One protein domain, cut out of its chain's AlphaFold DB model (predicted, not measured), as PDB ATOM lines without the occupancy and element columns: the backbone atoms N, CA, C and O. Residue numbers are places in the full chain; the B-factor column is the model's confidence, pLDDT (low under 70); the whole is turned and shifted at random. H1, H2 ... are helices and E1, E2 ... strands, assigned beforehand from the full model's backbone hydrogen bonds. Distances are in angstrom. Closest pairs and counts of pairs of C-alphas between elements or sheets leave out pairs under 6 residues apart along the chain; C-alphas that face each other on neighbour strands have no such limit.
ATOM      1  N   ASP A 144     -17.314  14.850  77.898       87.25
ATOM      2  CA  ASP A 144     -17.242  16.109  77.148       87.25
ATOM      3  C   ASP A 144     -15.904  16.188  76.402       87.25
ATOM      4  O   ASP A 144     -14.823  16.101  76.997       87.25
ATOM      5  N   TYR A 145     -15.988  16.354  75.084       86.38
ATOM      6  CA  TYR A 145     -14.849  16.391  74.175       86.38
ATOM      7  C   TYR A 145     -14.769  17.760  73.505       86.38
ATOM      8  O   TYR A 145     -15.725  18.215  72.878       86.38
ATOM      9  N   LYS A 146     -13.614  18.420  73.605       88.25
ATOM     10  CA  LYS A 146     -13.356  19.693  72.924       88.25
ATOM     11  C   LYS A 146     -12.020  19.627  72.196       88.25
ATOM     12  O   LYS A 146     -10.956  19.699  72.814       88.25
ATOM     13  N   PHE A 147     -12.090  19.528  70.874       86.19
ATOM     14  CA  PHE A 147     -10.929  19.487  69.992       86.19
ATOM     15  C   PHE A 147     -10.850  20.784  69.187       86.19
ATOM     16  O   PHE A 147     -11.800  21.174  68.511       86.19
ATOM     17  N   THR A 148      -9.726  21.487  69.295       87.75
ATOM     18  CA  THR A 148      -9.438  22.708  68.539       87.75
ATOM     19  C   THR A 148      -8.046  22.616  67.925       87.75
ATOM     20  O   THR A 148      -7.256  21.738  68.265       87.75
ATOM     21  N   GLN A 149      -7.707  23.560  67.046       84.56
ATOM     22  CA  GLN A 149      -6.364  23.630  66.462       84.56
ATOM     23  C   GLN A 149      -5.251  23.900  67.486       84.56
ATOM     24  O   GLN A 149      -4.096  23.616  67.189       84.56
ATOM     25  N   ALA A 150      -5.590  24.441  68.660       87.31
ATOM     26  CA  ALA A 150      -4.639  24.820  69.706       87.31
ATOM     27  C   ALA A 150      -4.615  23.841  70.888       87.31
ATOM     28  O   ALA A 150      -3.675  23.847  71.677       87.31
ATOM     29  N   SER A 151      -5.664  23.031  71.063       88.94
ATOM     30  CA  SER A 151      -5.788  22.197  72.255       88.94
ATOM     31  C   SER A 151      -6.734  21.021  72.075       88.94
ATOM     32  O   SER A 151      -7.697  21.075  71.307       88.94
ATOM     33  N   ARG A 152      -6.517  20.002  72.899       86.38
ATOM     34  CA  ARG A 152      -7.413  18.870  73.097       86.38
ATOM     35  C   ARG A 152      -7.811  18.799  74.562       86.38
ATOM     36  O   ARG A 152      -6.946  18.637  75.415       86.38
ATOM     37  N   LYS A 153      -9.112  18.876  74.845       89.75
ATOM     38  CA  LYS A 153      -9.675  18.683  76.182       89.75
ATOM     39  C   LYS A 153     -10.626  17.488  76.194       89.75
ATOM     40  O   LYS A 153     -11.513  17.387  75.346       89.75
ATOM     41  N   VAL A 154     -10.428  16.608  77.170       88.00
ATOM     42  CA  VAL A 154     -11.267  15.439  77.452       88.00
ATOM     43  C   VAL A 154     -11.658  15.474  78.923       88.00
ATOM     44  O   VAL A 154     -10.787  15.559  79.784       88.00
ATOM     45  N   GLU A 155     -12.953  15.418  79.214       90.88
ATOM     46  CA  GLU A 155     -13.486  15.442  80.577       90.88
ATOM     47  C   GLU A 155     -14.535  14.341  80.734       90.88
ATOM     48  O   GLU A 155     -15.495  14.291  79.969       90.88
ATOM     49  N   GLY A 156     -14.352  13.441  81.702       90.44
ATOM     50  CA  GLY A 156     -15.309  12.362  81.943       90.44
ATOM     51  C   GLY A 156     -14.672  11.094  82.491       90.44
ATOM     52  O   GLY A 156     -13.705  11.135  83.255       90.44
ATOM     53  N   ILE A 157     -15.248   9.954  82.121       90.56
ATOM     54  CA  ILE A 157     -14.786   8.635  82.553       90.56
ATOM     55  C   ILE A 157     -13.483   8.263  81.834       90.56
ATOM     56  O   ILE A 157     -13.387   8.371  80.612       90.56
ATOM     57  N   ILE A 158     -12.504   7.748  82.584       89.19
ATOM     58  CA  ILE A 158     -11.223   7.305  82.024       89.19
ATOM     59  C   ILE A 158     -11.446   6.113  81.097       89.19
ATOM     60  O   ILE A 158     -11.933   5.057  81.509       89.19
ATOM     61  N   LYS A 159     -11.014   6.276  79.847       86.50
ATOM     62  CA  LYS A 159     -11.060   5.261  78.798       86.50
ATOM     63  C   LYS A 159      -9.692   5.117  78.130       86.50
ATOM     64  O   LYS A 159      -9.026   6.124  77.878       86.50
ATOM     65  N   ARG A 160      -9.248   3.880  77.883       82.56
ATOM     66  CA  ARG A 160      -7.945   3.565  77.267       82.56
ATOM     67  C   ARG A 160      -8.053   2.479  76.204       82.56
ATOM     68  O   ARG A 160      -8.874   1.568  76.300       82.56
ATOM     69  N   ASP A 161      -7.179   2.574  75.212       76.69
ATOM     70  CA  ASP A 161      -7.029   1.582  74.151       76.69
ATOM     71  C   ASP A 161      -6.101   0.448  74.620       76.69
ATOM     72  O   ASP A 161      -4.879   0.525  74.495       76.69
ATOM     73  N   LEU A 162      -6.676  -0.584  75.244       73.94
ATOM     74  CA  LEU A 162      -5.910  -1.716  75.786       73.94
ATOM     75  C   LEU A 162      -5.536  -2.752  74.719       73.94
ATOM     76  O   LEU A 162      -4.614  -3.543  74.927       73.94
ATOM     77  N   ILE A 163      -6.257  -2.782  73.595       72.81
ATOM     78  CA  ILE A 163      -6.093  -3.783  72.542       72.81
ATOM     79  C   ILE A 163      -6.115  -3.075  71.198       72.81
ATOM     80  O   ILE A 163      -7.128  -2.502  70.820       72.81
ATOM     81  N   ARG A 164      -5.021  -3.211  70.439       66.75
ATOM     82  CA  ARG A 164      -4.877  -2.609  69.110       66.75
ATOM     83  C   ARG A 164      -6.109  -2.878  68.243       66.75
ATOM     84  O   ARG A 164      -6.328  -4.011  67.815       66.75
ATOM     85  N   ASN A 165      -6.821  -1.813  67.895       64.44
ATOM     86  CA  ASN A 165      -7.890  -1.876  66.911       64.44
ATOM     87  C   ASN A 165      -7.309  -1.806  65.487       64.44
ATOM     88  O   ASN A 165      -6.607  -0.858  65.133       64.44
ATOM     89  N   THR A 166      -7.567  -2.827  64.668       68.69
ATOM     90  CA  THR A 166      -7.109  -2.888  63.268       68.69
ATOM     91  C   THR A 166      -7.967  -2.063  62.316       68.69
ATOM     92  O   THR A 166      -7.542  -1.823  61.190       68.69
ATOM     93  N   ASN A 167      -9.155  -1.631  62.746       66.12
ATOM     94  CA  ASN A 167     -10.116  -0.924  61.897       66.12
ATOM     95  C   ASN A 167      -9.774   0.558  61.708       66.12
ATOM     96  O   ASN A 167     -10.409   1.233  60.902       66.12
ATOM     97  N   PHE A 168      -8.766   1.066  62.420       62.34
ATOM     98  CA  PHE A 168      -8.388   2.471  62.384       62.34
ATOM     99  C   PHE A 168      -6.889   2.647  62.166       62.34
ATOM    100  O   PHE A 168      -6.075   2.079  62.898       62.34
ATOM    101  N   ASP A 169      -6.534   3.495  61.199       59.22
ATOM    102  CA  ASP A 169      -5.146   3.836  60.868       59.22
ATOM    103  C   ASP A 169      -4.410   4.382  62.090       59.22
ATOM    104  O   ASP A 169      -4.940   5.276  62.726       59.22
ATOM    105  N   GLN A 170      -3.219   3.882  62.426       53.03
ATOM    106  CA  GLN A 170      -2.515   4.178  63.684       53.03
ATOM    107  C   GLN A 170      -2.158   5.655  63.883       53.03
ATOM    108  O   GLN A 170      -1.995   6.081  65.024       53.03
ATOM    109  N   ASP A 171      -2.116   6.434  62.805       49.56
ATOM    110  CA  ASP A 171      -1.884   7.877  62.850       49.56
ATOM    111  C   ASP A 171      -3.182   8.695  62.870       49.56
ATOM    112  O   ASP A 171      -3.139   9.908  63.088       49.56
ATOM    113  N   SER A 172      -4.345   8.047  62.709       49.72
ATOM    114  CA  SER A 172      -5.643   8.686  62.916       49.72
ATOM    115  C   SER A 172      -5.782   9.004  64.396       49.72
ATOM    116  O   SER A 172      -6.062   8.151  65.247       49.72
ATOM    117  N   LYS A 173      -5.430  10.237  64.711       55.06
ATOM    118  CA  LYS A 173      -5.452  10.809  66.041       55.06
ATOM    119  C   LYS A 173      -6.891  10.777  66.564       55.06
ATOM    120  O   LYS A 173      -7.848  10.876  65.803       55.06
ATOM    121  N   LEU A 174      -7.042  10.577  67.873       55.50
ATOM    122  CA  LEU A 174      -8.327  10.440  68.571       55.50
ATOM    123  C   LEU A 174      -9.077  11.785  68.660       55.50
ATOM    124  O   LEU A 174      -9.277  12.325  69.753       55.50
ATOM    125  N   GLU A 175      -9.394  12.347  67.496       58.91
ATOM    126  CA  GLU A 175     -10.133  13.594  67.266       58.91
ATOM    127  C   GLU A 175     -11.617  13.353  66.999       58.91
ATOM    128  O   GLU A 175     -12.397  14.300  67.033       58.91
ATOM    129  N   SER A 176     -11.999  12.103  66.733       65.62
ATOM    130  CA  SER A 176     -13.401  11.711  66.617       65.62
ATOM    131  C   SER A 176     -13.891  11.078  67.919       65.62
ATOM    132  O   SER A 176     -13.147  10.387  68.620       65.62
ATOM    133  N   ASP A 177     -15.155  11.304  68.245       68.94
ATOM    134  CA  ASP A 177     -15.888  10.551  69.259       68.94
ATOM    135  C   ASP A 177     -16.258   9.138  68.777       68.94
ATOM    136  O   ASP A 177     -16.525   8.274  69.611       68.94
ATOM    137  N   ASP A 178     -16.145   8.849  67.474       70.38
ATOM    138  CA  ASP A 178     -16.337   7.504  66.904       70.38
ATOM    139  C   ASP A 178     -15.457   6.434  67.580       70.38
ATOM    140  O   ASP A 178     -15.816   5.259  67.640       70.38
ATOM    141  N   TYR A 179     -14.301   6.833  68.121       69.31
ATOM    142  CA  TYR A 179     -13.381   5.941  68.831       69.31
ATOM    143  C   TYR A 179     -13.847   5.577  70.248       69.31
ATOM    144  O   TYR A 179     -13.378   4.593  70.820       69.31
ATOM    145  N   ASP A 180     -14.753   6.359  70.842       72.50
ATOM    146  CA  ASP A 180     -15.097   6.279  72.266       72.50
ATOM    147  C   ASP A 180     -15.803   4.969  72.661       72.50
ATOM    148  O   ASP A 180     -15.791   4.577  73.836       72.50
ATOM    149  N   GLY A 181     -16.418   4.291  71.685       74.50
ATOM    150  CA  GLY A 181     -17.045   2.978  71.850       74.50
ATOM    151  C   GLY A 181     -16.055   1.809  71.893       74.50
ATOM    152  O   GLY A 181     -16.381   0.758  72.435       74.50
ATOM    153  N   GLU A 182     -14.841   1.998  71.374       78.31
ATOM    154  CA  GLU A 182     -13.825   0.944  71.239       78.31
ATOM    155  C   GLU A 182     -12.854   0.903  72.430       78.31
ATOM    156  O   GLU A 182     -12.059  -0.028  72.570       78.31
ATOM    157  N   PHE A 183     -12.903   1.909  73.309       80.62
ATOM    158  CA  PHE A 183     -12.024   1.996  74.469       80.62
ATOM    159  C   PHE A 183     -12.557   1.271  75.698       80.62
ATOM    160  O   PHE A 183     -13.749   1.267  76.010       80.62
ATOM    161  N   TYR A 184     -11.622   0.746  76.483       85.25
ATOM    162  CA  TYR A 184     -11.909   0.118  77.760       85.25
ATOM    163  C   TYR A 184     -12.012   1.172  78.849       85.25
ATOM    164  O   TYR A 184     -11.118   2.001  79.023       85.25
ATOM    165  N   VAL A 185     -13.093   1.107  79.617       88.69
ATOM    166  CA  VAL A 185     -13.273   1.951  80.793       88.69
ATOM    167  C   VAL A 185     -12.371   1.458  81.923       88.69
ATOM    168  O   VAL A 185     -12.443   0.296  82.324       88.69
ATOM    169  N   ILE A 186     -11.564   2.360  82.478       89.56
ATOM    170  CA  ILE A 186     -10.691   2.061  83.613       89.56
ATOM    171  C   ILE A 186     -11.454   2.297  84.915       89.56
ATOM    172  O   ILE A 186     -12.095   3.330  85.121       89.56
ATOM    173  N   SER A 187     -11.387   1.318  85.809       89.12
ATOM    174  CA  SER A 187     -12.116   1.305  87.075       89.12
ATOM    175  C   SER A 187     -11.210   1.091  88.270       89.12
ATOM    176  O   SER A 187     -10.022   0.816  88.123       89.12
ATOM    177  N   MET A 188     -11.810   1.234  89.451       88.50
ATOM    178  CA  MET A 188     -11.174   1.045  90.751       88.50
ATOM    179  C   MET A 188     -10.405  -0.280  90.847       88.50
ATOM    180  O   MET A 188      -9.278  -0.298  91.327       88.50
ATOM    181  N   ASP A 189     -10.986  -1.376  90.354       87.06
ATOM    182  CA  ASP A 189     -10.262  -2.615  90.074       87.06
ATOM    183  C   ASP A 189     -10.151  -2.839  88.553       87.06
ATOM    184  O   ASP A 189     -11.095  -3.362  87.946       87.06
ATOM    185  N   PRO A 190      -8.990  -2.524  87.943       82.50
ATOM    186  CA  PRO A 190      -8.756  -2.695  86.509       82.50
ATOM    187  C   PRO A 190      -8.862  -4.146  86.019       82.50
ATOM    188  O   PRO A 190      -8.951  -4.379  84.818       82.50
ATOM    189  N   SER A 191      -8.846  -5.136  86.921       79.38
ATOM    190  CA  SER A 191      -8.991  -6.555  86.568       79.38
ATOM    191  C   SER A 191     -10.448  -7.003  86.377       79.38
ATOM    192  O   SER A 191     -10.698  -8.160  86.028       79.38
ATOM    193  N   THR A 192     -11.416  -6.110  86.608       77.75
ATOM    194  CA  THR A 192     -12.855  -6.373  86.464       77.75
ATOM    195  C   THR A 192     -13.541  -5.337  85.590       77.75
ATOM    196  O   THR A 192     -13.112  -4.187  85.520       77.75
ATOM    197  N   SER A 193     -14.649  -5.726  84.955       78.94
ATOM    198  CA  SER A 193     -15.508  -4.775  84.253       78.94
ATOM    199  C   SER A 193     -16.110  -3.755  85.219       78.94
ATOM    200  O   SER A 193     -16.259  -3.988  86.424       78.94
ATOM    201  N   THR A 194     -16.452  -2.590  84.679       80.00
ATOM    202  CA  THR A 194     -17.078  -1.531  85.461       80.00
ATOM    203  C   THR A 194     -18.510  -1.907  85.801       80.00
ATOM    204  O   THR A 194     -19.219  -2.548  85.025       80.00
ATOM    205  N   SER A 195     -18.950  -1.503  86.988       74.88
ATOM    206  CA  SER A 195     -20.326  -1.701  87.419       74.88
ATOM    207  C   SER A 195     -20.860  -0.381  87.964       74.88
ATOM    208  O   SER A 195     -20.435   0.036  89.046       74.88
ATOM    209  N   PRO A 196     -21.791   0.285  87.252       63.97
ATOM    210  CA  PRO A 196     -22.371   1.551  87.695       63.97
ATOM    211  C   PRO A 196     -23.366   1.367  88.852       63.97
ATOM    212  O   PRO A 196     -24.020   2.325  89.261       63.97
ATOM    213  N   ILE A 197     -23.515   0.146  89.386       64.56
ATOM    214  CA  ILE A 197     -24.467  -0.131  90.457       64.56
ATOM    215  C   ILE A 197     -24.079   0.691  91.695       64.56
ATOM    216  O   ILE A 197     -22.957   0.637  92.204       64.56
ATOM    217  N   ILE A 198     -25.050   1.449  92.204       66.12
ATOM    218  CA  ILE A 198     -24.874   2.372  93.332       66.12
ATOM    219  C   ILE A 198     -24.507   1.606  94.624       66.12
ATOM    220  O   ILE A 198     -23.800   2.143  95.486       66.12
ATOM    221  N   SER A 199     -24.911   0.333  94.734       64.88
ATOM    222  CA  SER A 199     -24.707  -0.545  95.895       64.88
ATOM    223  C   SER A 199     -24.537  -2.024  95.502       64.88
ATOM    224  O   SER A 199     -24.987  -2.440  94.443       64.88
ATOM    225  N   GLY A 200     -23.897  -2.831  96.352       69.88
ATOM    226  CA  GLY A 200     -23.749  -4.278  96.142       69.88
ATOM    227  C   GLY A 200     -22.300  -4.756  96.018       69.88
ATOM    228  O   GLY A 200     -21.366  -3.967  95.889       69.88
ATOM    229  N   SER A 201     -22.107  -6.075  96.079       69.44
ATOM    230  CA  SER A 201     -20.783  -6.714  96.154       69.44
ATOM    231  C   SER A 201     -20.014  -6.743  94.826       69.44
ATOM    232  O   SER A 201     -18.878  -7.214  94.791       69.44
ATOM    233  N   SER A 202     -20.618  -6.266  93.738       74.06
ATOM    234  CA  SER A 202     -20.014  -6.119  92.409       74.06
ATOM    235  C   SER A 202     -19.708  -4.660  92.053       74.06
ATOM    236  O   SER A 202     -19.334  -4.385  90.917       74.06
ATOM    237  N   LYS A 203     -19.896  -3.717  92.988       83.56
ATOM    238  CA  LYS A 203     -19.637  -2.295  92.751       83.56
ATOM    239  C   LYS A 203     -18.159  -2.080  92.419       83.56
ATOM    240  O   LYS A 203     -17.294  -2.282  93.266       83.56
ATOM    241  N   ASN A 204     -17.906  -1.614  91.202       86.75
ATOM    242  CA  ASN A 204     -16.580  -1.280  90.704       86.75
ATOM    243  C   ASN A 204     -16.689   0.013  89.877       86.75
ATOM    244  O   ASN A 204     -16.976  -0.046  88.676       86.75
ATOM    245  N   PRO A 205     -16.588   1.185  90.530       88.94
ATOM    246  CA  PRO A 205     -16.808   2.461  89.870       88.94
ATOM    247  C   PRO A 205     -15.676   2.767  88.886       88.94
ATOM    248  O   PRO A 205     -14.516   2.422  89.121       88.94
ATOM    249  N   ALA A 206     -16.024   3.440  87.793       91.06
ATOM    250  CA  ALA A 206     -15.043   3.959  86.855       91.06
ATOM    251  C   ALA A 206     -14.284   5.148  87.464       91.06
ATOM    252  O   ALA A 206     -14.848   5.911  88.256       91.06
ATOM    253  N   PHE A 207     -13.019   5.317  87.089       91.69
ATOM    254  CA  PHE A 207     -12.302   6.548  87.398       91.69
ATOM    255  C   PHE A 207     -12.719   7.670  86.455       91.69
ATOM    256  O   PHE A 207     -13.237   7.430  85.364       91.69
ATOM    257  N   VAL A 208     -12.446   8.899  86.880       91.69
ATOM    258  CA  VAL A 208     -12.673  10.109  86.093       91.69
ATOM    259  C   VAL A 208     -11.381  10.901  85.962       91.69
ATOM    260  O   VAL A 208     -10.553  10.903  86.881       91.69
ATOM    261  N   GLU A 209     -11.229  11.574  84.828       92.06
ATOM    262  CA  GLU A 209     -10.138  12.506  84.574       92.06
ATOM    263  C   GLU A 209     -10.629  13.731  83.799       92.06
ATOM    264  O   GLU A 209     -11.573  13.670  83.008       92.06
ATOM    265  N   GLN A 210      -9.942  14.846  84.017       94.31
ATOM    266  CA  GLN A 210      -9.925  15.980  83.110       94.31
ATOM    267  C   GLN A 210      -8.512  16.082  82.551       94.31
ATOM    268  O   GLN A 210      -7.559  16.320  83.296       94.31
ATOM    269  N   ARG A 211      -8.384  15.905  81.240       90.19
ATOM    270  CA  ARG A 211      -7.114  15.944  80.523       90.19
ATOM    271  C   ARG A 211      -7.125  17.064  79.498       90.19
ATOM    272  O   ARG A 211      -8.058  17.168  78.703       90.19
ATOM    273  N   GLU A 212      -6.065  17.857  79.500       91.44
ATOM    274  CA  GLU A 212      -5.843  18.951  78.563       91.44
ATOM    275  C   GLU A 212      -4.442  18.841  77.963       91.44
ATOM    276  O   GLU A 212      -3.454  18.702  78.680       91.44
ATOM    277  N   THR A 213      -4.361  18.901  76.639       87.56
ATOM    278  CA  THR A 213      -3.104  18.940  75.891       87.56
ATOM    279  C   THR A 213      -3.091  20.195  75.034       87.56
ATOM    280  O   THR A 213      -4.058  20.448  74.310       87.56
ATOM    281  N   PHE A 214      -2.014  20.968  75.110       89.19
ATOM    282  CA  PHE A 214      -1.839  22.207  74.353       89.19
ATOM    283  C   PHE A 214      -0.802  22.014  73.257       89.19
ATOM    284  O   PHE A 214       0.252  21.409  73.487       89.19
ATOM    285  N   TYR A 215      -1.114  22.547  72.079       86.38
ATOM    286  CA  TYR A 215      -0.226  22.517  70.930       86.38
ATOM    287  C   TYR A 215       0.523  23.839  70.781       86.38
ATOM    288  O   TYR A 215      -0.026  24.898  71.081       86.38
ATOM    289  N   GLU A 216       1.769  23.778  70.318       85.75
ATOM    290  CA  GLU A 216       2.564  24.981  70.032       85.75
ATOM    291  C   GLU A 216       2.130  25.643  68.721       85.75
ATOM    292  O   GLU A 216       1.956  26.857  68.642       85.75
ATOM    293  N   PHE A 217       1.894  24.826  67.699       85.06
ATOM    294  CA  PHE A 217       1.450  25.240  66.381       85.06
ATOM    295  C   PHE A 217       0.055  24.703  66.080       85.06
ATOM    296  O   PHE A 217      -0.430  23.764  66.718       85.06
ATOM    297  N   GLN A 218      -0.573  25.262  65.038       84.31
ATOM    298  CA  GLN A 218      -1.812  24.714  64.496       84.31
ATOM    299  C   GLN A 218      -1.641  23.214  64.250       84.31
ATOM    300  O   GLN A 218      -0.798  22.768  63.474       84.31
ATOM    301  N   TYR A 219      -2.487  22.435  64.904       77.50
ATOM    302  CA  TYR A 219      -2.391  20.990  64.891       77.50
ATOM    303  C   TYR A 219      -2.434  20.370  63.481       77.50
ATOM    304  O   TYR A 219      -1.666  19.453  63.174       77.50
ATOM    305  N   GLN A 220      -3.297  20.893  62.602       79.06
ATOM    306  CA  GLN A 220      -3.416  20.445  61.208       79.06
ATOM    307  C   GLN A 220      -2.180  20.722  60.347       79.06
ATOM    308  O   GLN A 220      -2.043  20.097  59.298       79.06
ATOM    309  N   SER A 221      -1.271  21.602  60.776       78.12
ATOM    310  CA  SER A 221      -0.013  21.839  60.060       78.12
ATOM    311  C   SER A 221       0.886  20.603  60.050       78.12
ATOM    312  O   SER A 221       1.763  20.498  59.203       78.12
ATOM    313  N   GLY A 222       0.653  19.643  60.955       73.88
ATOM    314  CA  GLY A 222       1.343  18.355  60.934       73.88
ATOM    315  C   GLY A 222       2.836  18.447  61.248       73.88
ATOM    316  O   GLY A 222       3.579  17.567  60.821       73.88
ATOM    317  N   ILE A 223       3.249  19.486  61.986       73.94
ATOM    318  CA  ILE A 223       4.650  19.719  62.355       73.94
ATOM    319  C   ILE A 223       5.181  18.525  63.148       73.94
ATOM    320  O   ILE A 223       4.573  18.087  64.133       73.94
ATOM    321  N   SER A 224       6.307  18.002  62.674       69.56
ATOM    322  CA  SER A 224       6.957  16.795  63.190       69.56
ATOM    323  C   SER A 224       8.163  17.134  64.080       69.56
ATOM    324  O   SER A 224       8.154  18.165  64.750       69.56
ATOM    325  N   ASP A 225       9.164  16.252  64.165       70.06
ATOM    326  CA  ASP A 225      10.430  16.564  64.836       70.06
ATOM    327  C   ASP A 225      11.238  17.610  64.055       70.06
ATOM    328  O   ASP A 225      11.156  17.663  62.828       70.06
ATOM    329  N   ASP A 226      12.052  18.406  64.756       70.19
ATOM    330  CA  ASP A 226      12.798  19.529  64.167       70.19
ATOM    331  C   ASP A 226      13.680  19.099  62.973       70.19
ATOM    332  O   ASP A 226      13.822  19.842  62.000       70.19
ATOM    333  N   LEU A 227      14.230  17.876  62.992       68.62
ATOM    334  CA  LEU A 227      15.030  17.340  61.886       68.62
ATOM    335  C   LEU A 227      14.152  17.046  60.662       68.62
ATOM    336  O   LEU A 227      14.448  17.524  59.566       68.62
ATOM    337  N   SER A 228      13.074  16.279  60.830       70.81
ATOM    338  CA  SER A 228      12.129  15.986  59.748       70.81
ATOM    339  C   SER A 228      11.501  17.264  59.180       70.81
ATOM    340  O   SER A 228      11.439  17.415  57.959       70.81
ATOM    341  N   GLU A 229      11.113  18.204  60.040       74.44
ATOM    342  CA  GLU A 229      10.513  19.481  59.652       74.44
ATOM    343  C   GLU A 229      11.499  20.348  58.857       74.44
ATOM    344  O   GLU A 229      11.175  20.800  57.761       74.44
ATOM    345  N   SER A 230      12.744  20.491  59.330       71.56
ATOM    346  CA  SER A 230      13.802  21.251  58.639       71.56
ATOM    347  C   SER A 230      14.048  20.774  57.203       71.56
ATOM    348  O   SER A 230      14.300  21.580  56.306       71.56
ATOM    349  N   SER A 231      13.908  19.468  56.954       70.81
ATOM    350  CA  SER A 231      14.127  18.873  55.633       70.81
ATOM    351  C   SER A 231      13.059  19.258  54.601       70.81
ATOM    352  O   SER A 231      13.359  19.304  53.406       70.81
ATOM    353  N   ILE A 232      11.844  19.601  55.044       75.12
ATOM    354  CA  ILE A 232      10.754  20.088  54.182       75.12
ATOM    355  C   ILE A 232      11.114  21.448  53.577       75.12
ATOM    356  O   ILE A 232      10.751  21.732  52.438       75.12
ATOM    357  N   TYR A 233      11.864  22.264  54.318       74.69
ATOM    358  CA  TYR A 233      12.303  23.592  53.894       74.69
ATOM    359  C   TYR A 233      13.600  23.572  53.068       74.69
ATOM    360  O   TYR A 233      14.070  24.628  52.648       74.69
ATOM    361  N   SER A 234      14.177  22.393  52.814       68.69
ATOM    362  CA  SER A 234      15.272  22.232  51.853       68.69
ATOM    363  C   SER A 234      14.724  22.035  50.432       68.69
ATOM    364  O   SER A 234      13.721  21.347  50.246       68.69
ATOM    365  N   ASP A 235      15.394  22.598  49.418       56.72
ATOM    366  CA  ASP A 235      14.962  22.607  48.000       56.72
ATOM    367  C   ASP A 235      14.724  21.210  47.367       56.72
ATOM    368  O   ASP A 235      14.273  21.102  46.226       56.72
ATOM    369  N   THR A 236      15.008  20.118  48.082       59.47
ATOM    370  CA  THR A 236      14.839  18.721  47.641       59.47
ATOM    371  C   THR A 236      13.855  17.913  48.499       59.47
ATOM    372  O   THR A 236      13.829  16.683  48.396       59.47
ATOM    373  N   ARG A 250       6.137   7.792  69.724       52.22
ATOM    374  CA  ARG A 250       6.673   9.117  69.387       52.22
ATOM    375  C   ARG A 250       5.934   9.781  68.219       52.22
ATOM    376  O   ARG A 250       6.350  10.858  67.825       52.22
ATOM    377  N   THR A 251       4.934   9.139  67.613       49.84
ATOM    378  CA  THR A 251       4.168   9.706  66.492       49.84
ATOM    379  C   THR A 251       2.656   9.758  66.758       49.84
ATOM    380  O   THR A 251       2.050  10.738  66.335       49.84
ATOM    381  N   SER A 252       2.050   8.806  67.500       52.31
ATOM    382  CA  SER A 252       0.685   8.903  68.103       52.31
ATOM    383  C   SER A 252       0.310   7.603  68.860       52.31
ATOM    384  O   SER A 252       0.888   6.563  68.561       52.31
ATOM    385  N   ARG A 253      -0.619   7.526  69.839       51.47
ATOM    386  CA  ARG A 253      -2.019   8.014  69.839       51.47
ATOM    387  C   ARG A 253      -2.489   8.638  71.172       51.47
ATOM    388  O   ARG A 253      -3.132   7.992  71.996       51.47
ATOM    389  N   ALA A 254      -2.265   9.954  71.246       52.75
ATOM    390  CA  ALA A 254      -3.049  11.009  71.907       52.75
ATOM    391  C   ALA A 254      -3.041  11.048  73.458       52.75
ATOM    392  O   ALA A 254      -4.063  10.801  74.109       52.75
ATOM    393  N   ASP A 255      -1.891  11.454  74.000       60.59
ATOM    394  CA  ASP A 255      -1.121  10.832  75.091       60.59
ATOM    395  C   ASP A 255      -1.630  10.921  76.545       60.59
ATOM    396  O   ASP A 255      -2.615  11.580  76.872       60.59
ATOM    397  N   THR A 256      -0.979  10.153  77.429       66.19
ATOM    398  CA  THR A 256      -1.101  10.239  78.896       66.19
ATOM    399  C   THR A 256       0.248   9.911  79.536       66.19
ATOM    400  O   THR A 256       0.512   8.768  79.911       66.19
ATOM    401  N   LEU A 257       1.100  10.937  79.620       68.44
ATOM    402  CA  LEU A 257       2.520  10.956  80.009       68.44
ATOM    403  C   LEU A 257       3.542  10.670  78.888       68.44
ATOM    404  O   LEU A 257       4.599  10.082  79.133       68.44
ATOM    405  N   SER A 258       3.265  11.098  77.649       59.47
ATOM    406  CA  SER A 258       4.186  10.960  76.503       59.47
ATOM    407  C   SER A 258       4.388  12.267  75.717       59.47
ATOM    408  O   SER A 258       4.378  12.249  74.489       59.47
ATOM    409  N   LEU A 259       4.665  13.389  76.401       71.12
ATOM    410  CA  LEU A 259       5.182  14.620  75.766       71.12
ATOM    411  C   LEU A 259       6.587  14.400  75.179       71.12
ATOM    412  O   LEU A 259       7.606  14.778  75.748       71.12
ATOM    413  N   SER A 260       6.671  13.668  74.075       64.12
ATOM    414  CA  SER A 260       7.924  13.275  73.440       64.12
ATOM    415  C   SER A 260       8.755  14.498  73.034       64.12
ATOM    416  O   SER A 260       8.254  15.412  72.387       64.12
ATOM    417  N   LEU A 261      10.064  14.459  73.299       62.50
ATOM    418  CA  LEU A 261      11.022  15.440  72.759       62.50
ATOM    419  C   LEU A 261      11.127  15.356  71.224       62.50
ATOM    420  O   LEU A 261      11.654  16.252  70.585       62.50
ATOM    421  N   VAL A 262      10.609  14.271  70.638       59.84
ATOM    422  CA  VAL A 262      10.540  14.020  69.190       59.84
ATOM    423  C   VAL A 262       9.232  14.546  68.587       59.84
ATOM    424  O   VAL A 262       9.070  14.551  67.378       59.84
ATOM    425  N   SER A 263       8.275  14.993  69.403       66.38
ATOM    426  CA  SER A 263       7.036  15.613  68.914       66.38
ATOM    427  C   SER A 263       6.879  17.014  69.509       66.38
ATOM    428  O   SER A 263       5.983  17.224  70.330       66.38
ATOM    429  N   PRO A 264       7.742  17.963  69.086       66.50
ATOM    430  CA  PRO A 264       7.704  19.395  69.389       66.50
ATOM    431  C   PRO A 264       6.329  19.991  69.653       66.50
ATOM    432  O   PRO A 264       6.126  20.722  70.614       66.50
ATOM    433  N   ASN A 265       5.385  19.665  68.770       77.81
ATOM    434  CA  ASN A 265       4.110  20.344  68.718       77.81
ATOM    435  C   ASN A 265       3.242  20.083  69.957       77.81
ATOM    436  O   ASN A 265       2.331  20.856  70.213       77.81
ATOM    437  N   TYR A 266       3.507  19.029  70.735       80.00
ATOM    438  CA  TYR A 266       2.846  18.801  72.020       80.00
ATOM    439  C   TYR A 266       3.612  19.553  73.110       80.00
ATOM    440  O   TYR A 266       4.615  19.066  73.637       80.00
ATOM    441  N   LEU A 267       3.144  20.762  73.416       84.81
ATOM    442  CA  LEU A 267       3.842  21.699  74.291       84.81
ATOM    443  C   LEU A 267       3.603  21.400  75.771       84.81
ATOM    444  O   LEU A 267       4.534  21.454  76.572       84.81
ATOM    445  N   MET A 268       2.356  21.111  76.143       90.44
ATOM    446  CA  MET A 268       1.957  20.971  77.543       90.44
ATOM    447  C   MET A 268       0.861  19.926  77.716       90.44
ATOM    448  O   MET A 268      -0.047  19.823  76.889       90.44
ATOM    449  N   GLU A 269       0.926  19.193  78.823       90.75
ATOM    450  CA  GLU A 269      -0.070  18.217  79.257       90.75
ATOM    451  C   GLU A 269      -0.480  18.510  80.702       90.75
ATOM    452  O   GLU A 269       0.358  18.742  81.575       90.75
ATOM    453  N   ILE A 270      -1.788  18.499  80.946       94.31
ATOM    454  CA  ILE A 270      -2.387  18.638  82.269       94.31
ATOM    455  C   ILE A 270      -3.371  17.491  82.464       94.31
ATOM    456  O   ILE A 270      -4.282  17.309  81.657       94.31
ATOM    457  N   VAL A 271      -3.229  16.751  83.560       94.19
ATOM    458  CA  VAL A 271      -4.189  15.722  83.977       94.19
ATOM    459  C   VAL A 271      -4.632  16.009  85.404       94.19
ATOM    460  O   VAL A 271      -3.810  16.166  86.306       94.19
ATOM    461  N   ARG A 272      -5.946  16.074  85.615       95.62
ATOM    462  CA  ARG A 272      -6.585  16.242  86.925       95.62
ATOM    463  C   ARG A 272      -7.481  15.038  87.190       95.62
ATOM    464  O   ARG A 272      -8.294  14.682  86.342       95.62
ATOM    465  N   GLY A 273      -7.364  14.437  88.369       92.69
ATOM    466  CA  GLY A 273      -8.038  13.182  88.711       92.69
ATOM    467  C   GLY A 273      -7.049  12.024  88.814       92.69
ATOM    468  O   GLY A 273      -5.858  12.236  89.007       92.69
ATOM    469  N   THR A 274      -7.527  10.783  88.728       92.25
ATOM    470  CA  THR A 274      -6.621   9.623  88.786       92.25
ATOM    471  C   THR A 274      -5.791   9.566  87.507       92.25
ATOM    472  O   THR A 274      -6.348   9.302  86.446       92.25
ATOM    473  N   VAL A 275      -4.474   9.757  87.592       92.12
ATOM    474  CA  VAL A 275      -3.617   9.618  86.406       92.12
ATOM    475  C   VAL A 275      -3.431   8.139  86.077       92.12
ATOM    476  O   VAL A 275      -2.998   7.333  86.908       92.12
ATOM    477  N   VAL A 276      -3.770   7.795  84.839       89.75
ATOM    478  CA  VAL A 276      -3.699   6.441  84.298       89.75
ATOM    479  C   VAL A 276      -2.900   6.485  83.008       89.75
ATOM    480  O   VAL A 276      -3.246   7.258  82.115       89.75
ATOM    481  N   ASP A 277      -1.862   5.657  82.886       86.38
ATOM    482  CA  ASP A 277      -1.070   5.587  81.657       86.38
ATOM    483  C   ASP A 277      -1.915   5.135  80.453       86.38
ATOM    484  O   ASP A 277      -3.084   4.747  80.561       86.38
ATOM    485  N   ILE A 278      -1.325   5.163  79.261       79.44
ATOM    486  CA  ILE A 278      -2.069   4.771  78.061       79.44
ATOM    487  C   ILE A 278      -2.445   3.274  78.027       79.44
ATOM    488  O   ILE A 278      -3.260   2.878  77.204       79.44
ATOM    489  N   PHE A 279      -1.867   2.444  78.903       78.81
ATOM    490  CA  PHE A 279      -2.174   1.018  79.039       78.81
ATOM    491  C   PHE A 279      -3.203   0.736  80.144       78.81
ATOM    492  O   PHE A 279      -3.420  -0.423  80.492       78.81
ATOM    493  N   GLY A 280      -3.824   1.766  80.721       82.31
ATOM    494  CA  GLY A 280      -4.814   1.579  81.779       82.31
ATOM    495  C   GLY A 280      -4.220   1.328  83.166       82.31
ATOM    496  O   GLY A 280      -4.972   1.005  84.086       82.31
ATOM    497  N   ASN A 281      -2.906   1.483  83.357       86.94
ATOM    498  CA  ASN A 281      -2.283   1.342  84.668       86.94
ATOM    499  C   ASN A 281      -2.408   2.632  85.475       86.94
ATOM    500  O   ASN A 281      -2.046   3.712  85.012       86.94
ATOM    501  N   ILE A 282      -2.843   2.503  86.724       90.88
ATOM    502  CA  ILE A 282      -2.834   3.600  87.693       90.88
ATOM    503  C   ILE A 282      -1.386   3.856  88.116       90.88
ATOM    504  O   ILE A 282      -0.673   2.911  88.458       90.88
ATOM    505  N   LEU A 283      -0.958   5.115  88.115       92.69
ATOM    506  CA  LEU A 283       0.432   5.488  88.369       92.69
ATOM    507  C   LEU A 283       0.633   6.096  89.755       92.69
ATOM    508  O   LEU A 283      -0.211   6.862  90.218       92.69
ATOM    509  N   ASP A 284       1.761   5.777  90.395       93.00
ATOM    510  CA  ASP A 284       2.215   6.433  91.627       93.00
ATOM    511  C   ASP A 284       2.963   7.756  91.365       93.00
ATOM    512  O   ASP A 284       3.182   8.138  90.213       93.00
ATOM    513  N   LEU A 285       3.394   8.447  92.429       92.56
ATOM    514  CA  LEU A 285       4.159   9.705  92.341       92.56
ATOM    515  C   LEU A 285       5.458   9.597  91.513       92.56
ATOM    516  O   LEU A 285       5.963  10.589  90.989       92.56
ATOM    517  N   ASN A 286       6.009   8.392  91.372       90.88
ATOM    518  CA  ASN A 286       7.190   8.111  90.558       90.88
ATOM    519  C   ASN A 286       6.836   7.596  89.157       90.88
ATOM    520  O   ASN A 286       7.729   7.173  88.422       90.88
ATOM    521  N   ARG A 287       5.554   7.661  88.777       89.38
ATOM    522  CA  ARG A 287       4.989   7.170  87.515       89.38
ATOM    523  C   ARG A 287       5.181   5.664  87.317       89.38
ATOM    524  O   ARG A 287       5.199   5.178  86.188       89.38
ATOM    525  N   ASN A 288       5.312   4.916  88.410       92.06
ATOM    526  CA  ASN A 288       5.366   3.464  88.390       92.06
ATOM    527  C   ASN A 288       3.938   2.890  88.469       92.06
ATOM    528  O   ASN A 288       3.139   3.362  89.285       92.06
ATOM    529  N   PRO A 289       3.593   1.868  87.661       90.94
ATOM    530  CA  PRO A 289       2.313   1.181  87.775       90.94
ATOM    531  C   PRO A 289       2.064   0.622  89.180       90.94
ATOM    532  O   PRO A 289       2.809  -0.228  89.675       90.94
ATOM    533  N   LEU A 290       0.965   1.042  89.804       89.88
ATOM    534  CA  LEU A 290       0.491   0.452  91.048       89.88
ATOM    535  C   LEU A 290      -0.054  -0.963  90.782       89.88
ATOM    536  O   LEU A 290      -0.785  -1.173  89.811       89.88
ATOM    537  N   PRO A 291       0.225  -1.947  91.654       87.75
ATOM    538  CA  PRO A 291      -0.222  -3.329  91.475       87.75
ATOM    539  C   PRO A 291      -1.697  -3.531  91.883       87.75
ATOM    540  O   PRO A 291      -2.039  -4.485  92.581       87.75
ATOM    541  N   VAL A 292      -2.590  -2.625  91.475       82.25
ATOM    542  CA  VAL A 292      -4.035  -2.735  91.729       82.25
ATOM    543  C   VAL A 292      -4.619  -3.847  90.853       82.25
ATOM    544  O   VAL A 292      -4.288  -3.946  89.674       82.25
ATOM    545  N   GLY A 293      -5.443  -4.729  91.428       70.31
ATOM    546  CA  GLY A 293      -6.018  -5.870  90.703       70.31
ATOM    547  C   GLY A 293      -5.043  -7.029  90.440       70.31
ATOM    548  O   GLY A 293      -5.444  -8.045  89.870       70.31
ATOM    549  N   LYS A 294      -3.775  -6.929  90.871       72.31
ATOM    550  CA  LYS A 294      -2.767  -7.998  90.738       72.31
ATOM    551  C   LYS A 294      -2.676  -8.838  92.019       72.31
ATOM    552  O   LYS A 294      -2.793  -8.320  93.127       72.31
ATOM    553  N   GLU A 295      -2.485 -10.147  91.841       68.56
ATOM    554  CA  GLU A 295      -2.178 -11.188  92.847       68.56
ATOM    555  C   GLU A 295      -3.176 -11.393  94.014       68.56
ATOM    556  O   GLU A 295      -3.627 -12.523  94.197       68.56
ATOM    557  N   GLN A 296      -3.565 -10.366  94.785       61.66
ATOM    558  CA  GLN A 296      -4.421 -10.515  95.984       61.66
ATOM    559  C   GLN A 296      -5.466  -9.403  96.216       61.66
ATOM    560  O   GLN A 296      -6.339  -9.574  97.065       61.66
ATOM    561  N   ASN A 297      -5.440  -8.300  95.460       68.75
ATOM    562  CA  ASN A 297      -6.293  -7.125  95.702       68.75
ATOM    563  C   ASN A 297      -7.286  -6.903  94.559       68.75
ATOM    564  O   ASN A 297      -7.147  -5.955  93.789       68.75
ATOM    565  N   THR A 298      -8.262  -7.801  94.427       78.75
ATOM    566  CA  THR A 298      -9.284  -7.729  93.373       78.75
ATOM    567  C   THR A 298     -10.695  -7.897  93.932       78.75
ATOM    568  O   THR A 298     -10.910  -8.540  94.965       78.75
ATOM    569  N   LEU A 299     -11.650  -7.288  93.237       79.75
ATOM    570  CA  LEU A 299     -13.088  -7.373  93.429       79.75
ATOM    571  C   LEU A 299     -13.758  -8.399  92.499       79.75
ATOM    572  O   LEU A 299     -14.989  -8.502  92.519       79.75
ATOM    573  N   GLN A 300     -12.983  -9.177  91.727       76.69
ATOM    574  CA  GLN A 300     -13.486 -10.286  90.905       76.69
ATOM    575  C   GLN A 300     -14.432 -11.184  91.711       76.69
ATOM    576  O   GLN A 300     -14.121 -11.603  92.827       76.69
ATOM    577  N   ALA A 301     -15.602 -11.477  91.139       62.97
ATOM    578  CA  ALA A 301     -16.664 -12.224  91.811       62.97
ATOM    579  C   ALA A 301     -16.286 -13.685  92.116       62.97
ATOM    580  O   ALA A 301     -16.809 -14.254  93.071       62.97
ATOM    581  N   ASP A 302     -15.354 -14.248  91.345       66.25
ATOM    582  CA  ASP A 302     -15.085 -15.689  91.295       66.25
ATOM    583  C   ASP A 302     -13.992 -16.133  92.283       66.25
ATOM    584  O   ASP A 302     -13.746 -17.326  92.462       66.25
ATOM    585  N   LYS A 303     -13.315 -15.181  92.939       62.25
ATOM    586  CA  LYS A 303     -12.269 -15.466  93.927       62.25
ATOM    587  C   LYS A 303     -12.867 -15.483  95.333       62.25
ATOM    588  O   LYS A 303     -13.623 -14.590  95.704       62.25
ATOM    589  N   SER A 304     -12.457 -16.448  96.162       57.78
ATOM    590  CA  SER A 304     -12.803 -16.567  97.595       57.78
ATOM    591  C   SER A 304     -12.236 -15.438  98.483       57.78
ATOM    592  O   SER A 304     -12.121 -15.579  99.700       57.78
ATOM    593  N   THR A 305     -11.849 -14.319  97.876       68.12
ATOM    594  CA  THR A 305     -11.262 -13.139  98.501       68.12
ATOM    595  C   THR A 305     -12.306 -12.332  99.263       68.12
ATOM    596  O   THR A 305     -13.378 -12.012  98.749       68.12
ATOM    597  N   ASP A 306     -11.957 -11.947 100.489       81.94
ATOM    598  CA  ASP A 306     -12.704 -10.971 101.277       81.94
ATOM    599  C   ASP A 306     -12.725  -9.619 100.544       81.94
ATOM    600  O   ASP A 306     -11.742  -8.875 100.542       81.94
ATOM    601  N   LYS A 307     -13.863  -9.300  99.917       80.62
ATOM    602  CA  LYS A 307     -14.048  -8.082  99.117       80.62
ATOM    603  C   LYS A 307     -13.874  -6.798  99.927       80.62
ATOM    604  O   LYS A 307     -13.478  -5.786  99.355       80.62
ATOM    605  N   VAL A 308     -14.137  -6.821 101.237       85.50
ATOM    606  CA  VAL A 308     -13.920  -5.655 102.108       85.50
ATOM    607  C   VAL A 308     -12.425  -5.427 102.281       85.50
ATOM    608  O   VAL A 308     -11.945  -4.309 102.088       85.50
ATOM    609  N   LYS A 309     -11.670  -6.491 102.571       85.19
ATOM    610  CA  LYS A 309     -10.209  -6.421 102.665       85.19
ATOM    611  C   LYS A 309      -9.576  -6.014 101.330       85.19
ATOM    612  O   LYS A 309      -8.716  -5.136 101.331       85.19
ATOM    613  N   SER A 310     -10.038  -6.578 100.210       85.69
ATOM    614  CA  SER A 310      -9.600  -6.182  98.864       85.69
ATOM    615  C   SER A 310      -9.871  -4.703  98.597       85.69
ATOM    616  O   SER A 310      -8.967  -3.986  98.185       85.69
ATOM    617  N   PHE A 311     -11.084  -4.217  98.884       87.44
ATOM    618  CA  PHE A 311     -11.436  -2.807  98.719       87.44
ATOM    619  C   PHE A 311     -10.518  -1.889  99.536       87.44
ATOM    620  O   PHE A 311      -9.966  -0.935  98.995       87.44
ATOM    621  N   LEU A 312     -10.308  -2.186 100.822       89.00
ATOM    622  CA  LEU A 312      -9.434  -1.384 101.684       89.00
ATOM    623  C   LEU A 312      -7.981  -1.382 101.190       89.00
ATOM    624  O   LEU A 312      -7.330  -0.338 101.229       89.00
ATOM    625  N   ALA A 313      -7.484  -2.515 100.688       88.44
ATOM    626  CA  ALA A 313      -6.144  -2.618 100.123       88.44
ATOM    627  C   ALA A 313      -6.000  -1.825  98.812       88.44
ATOM    628  O   ALA A 313      -5.030  -1.081  98.656       88.44
ATOM    629  N   ILE A 314      -6.983  -1.915  97.907       89.31
ATOM    630  CA  ILE A 314      -7.039  -1.109  96.678       89.31
ATOM    631  C   ILE A 314      -7.043   0.381  97.036       89.31
ATOM    632  O   ILE A 314      -6.201   1.131  96.549       89.31
ATOM    633  N   LYS A 315      -7.910   0.812  97.962       89.94
ATOM    634  CA  LYS A 315      -7.969   2.211  98.411       89.94
ATOM    635  C   LYS A 315      -6.661   2.689  99.040       89.94
ATOM    636  O   LYS A 315      -6.309   3.847  98.846       89.94
ATOM    637  N   ALA A 316      -5.954   1.840  99.783       89.19
ATOM    638  CA  ALA A 316      -4.655   2.185 100.356       89.19
ATOM    639  C   ALA A 316      -3.575   2.369  99.277       89.19
ATOM    640  O   ALA A 316      -2.765   3.285  99.382       89.19
ATOM    641  N   LEU A 317      -3.580   1.543  98.225       90.06
ATOM    642  CA  LEU A 317      -2.695   1.728  97.071       90.06
ATOM    643  C   LEU A 317      -3.061   2.987  96.282       90.06
ATOM    644  O   LEU A 317      -2.180   3.769  95.942       90.06
ATOM    645  N   GLU A 318      -4.350   3.227  96.048       90.31
ATOM    646  CA  GLU A 318      -4.828   4.410  95.333       90.31
ATOM    647  C   GLU A 318      -4.447   5.726  96.004       90.31
ATOM    648  O   GLU A 318      -4.315   6.723  95.307       90.31
ATOM    649  N   ARG A 319      -4.257   5.779  97.324       91.50
ATOM    650  CA  ARG A 319      -3.778   7.004  97.987       91.50
ATOM    651  C   ARG A 319      -2.429   7.480  97.437       91.50
ATOM    652  O   ARG A 319      -2.224   8.674  97.290       91.50
ATOM    653  N   LYS A 320      -1.578   6.541  97.018       93.19
ATOM    654  CA  LYS A 320      -0.280   6.819  96.384       93.19
ATOM    655  C   LYS A 320      -0.397   7.230  94.919       93.19
ATOM    656  O   LYS A 320       0.606   7.581  94.307       93.19
ATOM    657  N   SER A 321      -1.587   7.087  94.325       93.94
ATOM    658  CA  SER A 321      -1.779   7.416  92.917       93.94
ATOM    659  C   SER A 321      -1.740   8.919  92.693       93.94
ATOM    660  O   SER A 321      -2.196   9.694  93.536       93.94
ATOM    661  N   LEU A 322      -1.236   9.313  91.531       94.69
ATOM    662  CA  LEU A 322      -1.243  10.697  91.082       94.69
ATOM    663  C   LEU A 322      -2.676  11.236  90.967       94.69
ATOM    664  O   LEU A 322      -3.565  10.585  90.406       94.69
ATOM    665  N   ALA A 323      -2.872  12.432  91.513       95.25
ATOM    666  CA  ALA A 323      -4.101  13.220  91.469       95.25
ATOM    667  C   ALA A 323      -3.995  14.409  90.503       95.25
ATOM    668  O   ALA A 323      -5.001  14.897  89.977       95.25
ATOM    669  N   TYR A 324      -2.774  14.911  90.325       96.12
ATOM    670  CA  TYR A 324      -2.473  16.048  89.476       96.12
ATOM    671  C   TYR A 324      -1.144  15.820  88.771       96.12
ATOM    672  O   TYR A 324      -0.157  15.438  89.398       96.12
ATOM    673  N   HIS A 325      -1.138  16.082  87.472       95.56
ATOM    674  CA  HIS A 325       0.044  16.082  86.633       95.56
ATOM    675  C   HIS A 325       0.025  17.337  85.769       95.56
ATOM    676  O   HIS A 325      -0.982  17.641  85.125       95.56
ATOM    677  N   TRP A 326       1.145  18.042  85.752       94.56
ATOM    678  CA  TRP A 326       1.427  19.124  84.824       94.56
ATOM    679  C   TRP A 326       2.817  18.900  84.255       94.56
ATOM    680  O   TRP A 326       3.771  18.751  85.016       94.56
ATOM    681  N   GLU A 327       2.956  18.893  82.938       91.12
ATOM    682  CA  GLU A 327       4.253  18.776  82.279       91.12
ATOM    683  C   GLU A 327       4.323  19.687  81.064       91.12
ATOM    684  O   GLU A 327       3.352  19.857  80.325       91.12
ATOM    685  N   MET A 328       5.502  20.267  80.866       88.62
ATOM    686  CA  MET A 328       5.843  21.085  79.716       88.62
ATOM    687  C   MET A 328       7.036  20.465  78.996       88.62
ATOM    688  O   MET A 328       8.042  20.082  79.608       88.62
ATOM    689  N   ASN A 329       6.932  20.410  77.672       80.50
ATOM    690  CA  ASN A 329       8.005  19.981  76.799       80.50
ATOM    691  C   ASN A 329       9.105  21.051  76.791       80.50
ATOM    692  O   ASN A 329       9.015  22.076  76.115       80.50
ATOM    693  N   ALA A 330      10.130  20.852  77.619       75.12
ATOM    694  CA  ALA A 330      11.240  21.782  77.717       75.12
ATOM    695  C   ALA A 330      12.157  21.589  76.510       75.12
ATOM    696  O   ALA A 330      12.897  20.608  76.454       75.12
ATOM    697  N   ARG A 331      12.118  22.535  75.570       71.38
ATOM    698  CA  ARG A 331      13.016  22.553  74.413       71.38
ATOM    699  C   ARG A 331      14.470  22.427  74.879       71.38
ATOM    700  O   ARG A 331      14.886  23.056  75.859       71.38
ATOM    701  N   LYS A 332      15.210  21.544  74.221       69.06
ATOM    702  CA  LYS A 332      16.649  21.356  74.401       69.06
ATOM    703  C   LYS A 332      17.297  21.608  73.057       69.06
ATOM    704  O   LYS A 332      16.697  21.295  72.031       69.06
ATOM    705  N   ASP A 333      18.494  22.169  73.077       62.09
ATOM    706  CA  ASP A 333      19.309  22.218  71.875       62.09
ATOM    707  C   ASP A 333      19.687  20.780  71.502       62.09
ATOM    708  O   ASP A 333      20.366  20.086  72.255       62.09
ATOM    709  N   LEU A 334      19.152  20.310  70.377       60.88
ATOM    710  CA  LEU A 334      19.395  18.971  69.852       60.88
ATOM    711  C   LEU A 334      20.520  18.962  68.811       60.88
ATOM    712  O   LEU A 334      20.729  17.937  68.158       60.88
ATOM    713  N   SER A 335      21.229  20.079  68.609       57.50
ATOM    714  CA  SER A 335      22.362  20.130  67.691       57.50
ATOM    715  C   SER A 335      23.500  19.237  68.205       57.50
ATOM    716  O   SER A 335      24.194  19.514  69.179       57.50
ATOM    717  N   GLY A 336      23.686  18.091  67.555       54.16
ATOM    718  CA  GLY A 336      24.818  17.214  67.806       54.16
ATOM    719  C   GLY A 336      26.129  17.847  67.331       54.16
ATOM    720  O   GLY A 336      26.145  18.804  66.546       54.16
ATOM    721  N   ARG A 337      27.264  17.268  67.753       43.69
ATOM    722  CA  ARG A 337      28.591  17.612  67.206       43.69
ATOM    723  C   ARG A 337      28.518  17.547  65.670       43.69
ATOM    724  O   ARG A 337      28.201  16.492  65.130       43.69
ATOM    725  N   ASN A 338      28.824  18.661  64.994       45.66
ATOM    726  CA  ASN A 338      28.741  18.892  63.534       45.66
ATOM    727  C   ASN A 338      27.404  19.430  62.979       45.66
ATOM    728  O   ASN A 338      27.188  19.360  61.770       45.66
ATOM    729  N   GLY A 339      26.513  19.981  63.812       53.03
ATOM    730  CA  GLY A 339      25.301  20.669  63.336       53.03
ATOM    731  C   GLY A 339      24.202  19.737  62.814       53.03
ATOM    732  O   GLY A 339      23.251  20.193  62.186       53.03
ATOM    733  N   GLN A 340      24.319  18.429  63.066       53.38
ATOM    734  CA  GLN A 340      23.251  17.465  62.811       53.38
ATOM    735  C   GLN A 340      22.399  17.304  64.064       53.38
ATOM    736  O   GLN A 340      22.926  16.994  65.127       53.38
ATOM    737  N   VAL A 341      21.086  17.493  63.937       57.78
ATOM    738  CA  VAL A 341      20.136  17.302  65.038       57.78
ATOM    739  C   VAL A 341      20.079  15.815  65.414       57.78
ATOM    740  O   VAL A 341      19.712  14.984  64.581       57.78
ATOM    741  N   VAL A 342      20.447  15.461  66.650       64.81
ATOM    742  CA  VAL A 342      20.414  14.080  67.166       64.81
ATOM    743  C   VAL A 342      19.369  13.983  68.274       64.81
ATOM    744  O   VAL A 342      19.366  14.767  69.217       64.81
ATOM    745  N   LEU A 343      18.469  13.001  68.170       67.88
ATOM    746  CA  LEU A 343      17.476  12.752  69.216       67.88
ATOM    747  C   LEU A 343      18.158  12.238  70.497       67.88
ATOM    748  O   LEU A 343      19.032  11.375  70.388       67.88
ATOM    749  N   PRO A 344      17.720  12.662  71.699       69.69
ATOM    750  CA  PRO A 344      18.314  12.205  72.953       69.69
ATOM    751  C   PRO A 344      18.220  10.680  73.113       69.69
ATOM    752  O   PRO A 344      17.159  10.084  72.870       69.69
ATOM    753  N   TYR A 352      23.664  13.464  83.831       76.00
ATOM    754  CA  TYR A 352      22.410  13.367  84.588       76.00
ATOM    755  C   TYR A 352      21.156  13.419  83.708       76.00
ATOM    756  O   TYR A 352      20.128  13.984  84.109       76.00
ATOM    757  N   SER A 353      21.241  12.848  82.503       75.62
ATOM    758  CA  SER A 353      20.137  12.799  81.548       75.62
ATOM    759  C   SER A 353      19.610  14.194  81.165       75.62
ATOM    760  O   SER A 353      18.403  14.374  80.964       75.62
ATOM    761  N   ARG A 354      20.500  15.194  81.067       75.31
ATOM    762  CA  ARG A 354      20.169  16.602  80.774       75.31
ATOM    763  C   ARG A 354      19.268  16.767  79.549       75.31
ATOM    764  O   ARG A 354      18.208  17.390  79.653       75.31
ATOM    765  N   ASP A 355      19.646  16.140  78.440       74.00
ATOM    766  CA  ASP A 355      18.988  16.294  77.135       74.00
ATOM    767  C   ASP A 355      17.584  15.679  77.086       74.00
ATOM    768  O   ASP A 355      16.806  15.958  76.178       74.00
ATOM    769  N   ARG A 356      17.228  14.855  78.084       76.56
ATOM    770  CA  ARG A 356      15.894  14.248  78.223       76.56
ATOM    771  C   ARG A 356      15.069  14.794  79.391       76.56
ATOM    772  O   ARG A 356      13.981  14.279  79.653       76.56
ATOM    773  N   SER A 357      15.575  15.798  80.106       78.50
ATOM    774  CA  SER A 357      14.901  16.376  81.271       78.50
ATOM    775  C   SER A 357      13.739  17.288  80.862       78.50
ATOM    776  O   SER A 357      13.846  18.056  79.906       78.50
ATOM    777  N   ARG A 358      12.633  17.232  81.612       81.38
ATOM    778  CA  ARG A 358      11.388  17.979  81.346       81.38
ATOM    779  C   ARG A 358      10.961  18.791  82.550       81.38
ATOM    780  O   ARG A 358      11.290  18.421  83.671       81.38
ATOM    781  N   PHE A 359      10.185  19.846  82.338       88.69
ATOM    782  CA  PHE A 359       9.559  20.520  83.467       88.69
ATOM    783  C   PHE A 359       8.267  19.798  83.812       88.69
ATOM    784  O   PHE A 359       7.389  19.704  82.959       88.69
ATOM    785  N   PHE A 360       8.128  19.325  85.048       92.00
ATOM    786  CA  PHE A 360       6.854  18.787  85.517       92.00
ATOM    787  C   PHE A 360       6.585  19.074  86.992       92.00
ATOM    788  O   PHE A 360       7.507  19.288  87.781       92.00
ATOM    789  N   MET A 361       5.305  19.025  87.347       95.31
ATOM    790  CA  MET A 361       4.790  19.021  88.705       95.31
ATOM    791  C   MET A 361       3.763  17.897  88.840       95.31
ATOM    792  O   MET A 361       2.725  17.905  88.180       95.31
ATOM    793  N   ASP A 362       4.057  16.961  89.730       95.69
ATOM    794  CA  ASP A 362       3.226  15.801  90.030       95.69
ATOM    795  C   ASP A 362       2.764  15.885  91.492       95.69
ATOM    796  O   ASP A 362       3.564  16.217  92.368       95.69
ATOM    797  N   VAL A 363       1.489  15.601  91.768       96.88
ATOM    798  CA  VAL A 363       0.925  15.555  93.130       96.88
ATOM    799  C   VAL A 363       0.111  14.279  93.290       96.88
ATOM    800  O   VAL A 363      -0.743  13.979  92.451       96.88
ATOM    801  N   ASP A 364       0.358  13.527  94.357       95.25
ATOM    802  CA  ASP A 364      -0.438  12.349  94.701       95.25
ATOM    803  C   ASP A 364      -1.712  12.698  95.493       95.25
ATOM    804  O   ASP A 364      -2.004  13.860  95.785       95.25
ATOM    805  N   LYS A 365      -2.521  11.688  95.826       94.38
ATOM    806  CA  LYS A 365      -3.772  11.879  96.580       94.38
ATOM    807  C   LYS A 365      -3.570  12.079  98.088       94.38
ATOM    808  O   LYS A 365      -4.554  12.363  98.770       94.38
ATOM    809  N   GLU A 366      -2.352  11.940  98.614       93.31
ATOM    810  CA  GLU A 366      -2.011  12.267 100.010       93.31
ATOM    811  C   GLU A 366      -1.412  13.677 100.153       93.31
ATOM    812  O   GLU A 366      -1.249  14.165 101.270       93.31
ATOM    813  N   GLY A 367      -1.166  14.364  99.032       89.50
ATOM    814  CA  GLY A 367      -0.641  15.726  98.986       89.50
ATOM    815  C   GLY A 367       0.883  15.791  98.891       89.50
ATOM    816  O   GLY A 367       1.446  16.885  98.971       89.50
ATOM    817  N   GLN A 368       1.564  14.658  98.700       92.44
ATOM    818  CA  GLN A 368       2.982  14.664  98.373       92.44
ATOM    819  C   GLN A 368       3.147  15.161  96.937       92.44
ATOM    820  O   GLN A 368       2.507  14.659  96.011       92.44
ATOM    821  N   PHE A 369       4.021  16.149  96.748       94.38
ATOM    822  CA  PHE A 369       4.312  16.697  95.431       94.38
ATOM    823  C   PHE A 369       5.775  16.500  95.041       94.38
ATOM    824  O   PHE A 369       6.667  16.383  95.883       94.38
ATOM    825  N   LYS A 370       6.009  16.486  93.732       94.12
ATOM    826  CA  LYS A 370       7.320  16.404  93.101       94.12
ATOM    827  C   LYS A 370       7.381  17.427  91.976       94.12
ATOM    828  O   LYS A 370       6.559  17.394  91.067       94.12
ATOM    829  N   ILE A 371       8.370  18.311  92.032       92.75
ATOM    830  CA  ILE A 371       8.677  19.269  90.971       92.75
ATOM    831  C   ILE A 371      10.027  18.915  90.353       92.75
ATOM    832  O   ILE A 371      10.983  18.616  91.067       92.75
ATOM    833  N   ASN A 372      10.107  18.948  89.029       89.69
ATOM    834  CA  ASN A 372      11.363  18.824  88.304       89.69
ATOM    835  C   ASN A 372      11.555  20.049  87.418       89.69
ATOM    836  O   ASN A 372      10.702  20.346  86.586       89.69
ATOM    837  N   VAL A 373      12.691  20.727  87.582       88.38
ATOM    838  CA  VAL A 373      13.107  21.850  86.738       88.38
ATOM    839  C   VAL A 373      14.262  21.365  85.855       88.38
ATOM    840  O   VAL A 373      15.309  20.969  86.379       88.38
TER     841      VAL A 373
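AT A GLANCE: This is residues 144 to 236, 250 to 344 and 352 to 373 of the 673 residues of an uncharacterized protein of Chryseobacterium sp (UniProt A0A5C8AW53). With little regular structure, the model is one wall of seven antiparallel strands, with loops such as residues 250 to 258 over one face, the other face bare, and H2 and H3 beyond opposite strand ends. The 210 printed residues, 74 in named elements, run E1 E2 H1 E3 H2 E4 H3 E5 H4 E6 E7, mixed in class; the sheet's order is E1 to E7. It is only just compact, close to loose, with radius of gyration of the C-alphas 19.7 A and spans 68 by 41 by 26 A.

HOW THE PARTS SIT: E3, residues 208 to 215, and E4, 266 to 273, are inner neighbours, with N 212 and O 270 2.9 A apart, within hydrogen-bond range. No helix is on the sheet. H3, residues 307 to 319, has every O i to N i+4 pair within range; H2, 226 to 232, has 2 of 3; H1, 177 to 181, and H4, 352 to 356, have 0 of 1, but 1 of 2 O i to N i+3 pairs each.

IN THESE COORDINATES: E1, 144 to 147, begins at C-alpha 144 (-17.242, 16.109, 77.148); E2 is 151 to 157, E5 322 to 328, E6 359 to 364; E7, 369 to 372, ends at C-alpha 372 (11.363, 18.824, 88.304). E3 measures 23.2 A.

THE WHOLE: Cuts at 237 to 249 and 345 to 351 leave C-alpha gaps of 25.1 A and 12.4 A. Links E2 to H1, H1 to E3 and E4 to H3 are long. pLDDT is under 70 for 61 residues.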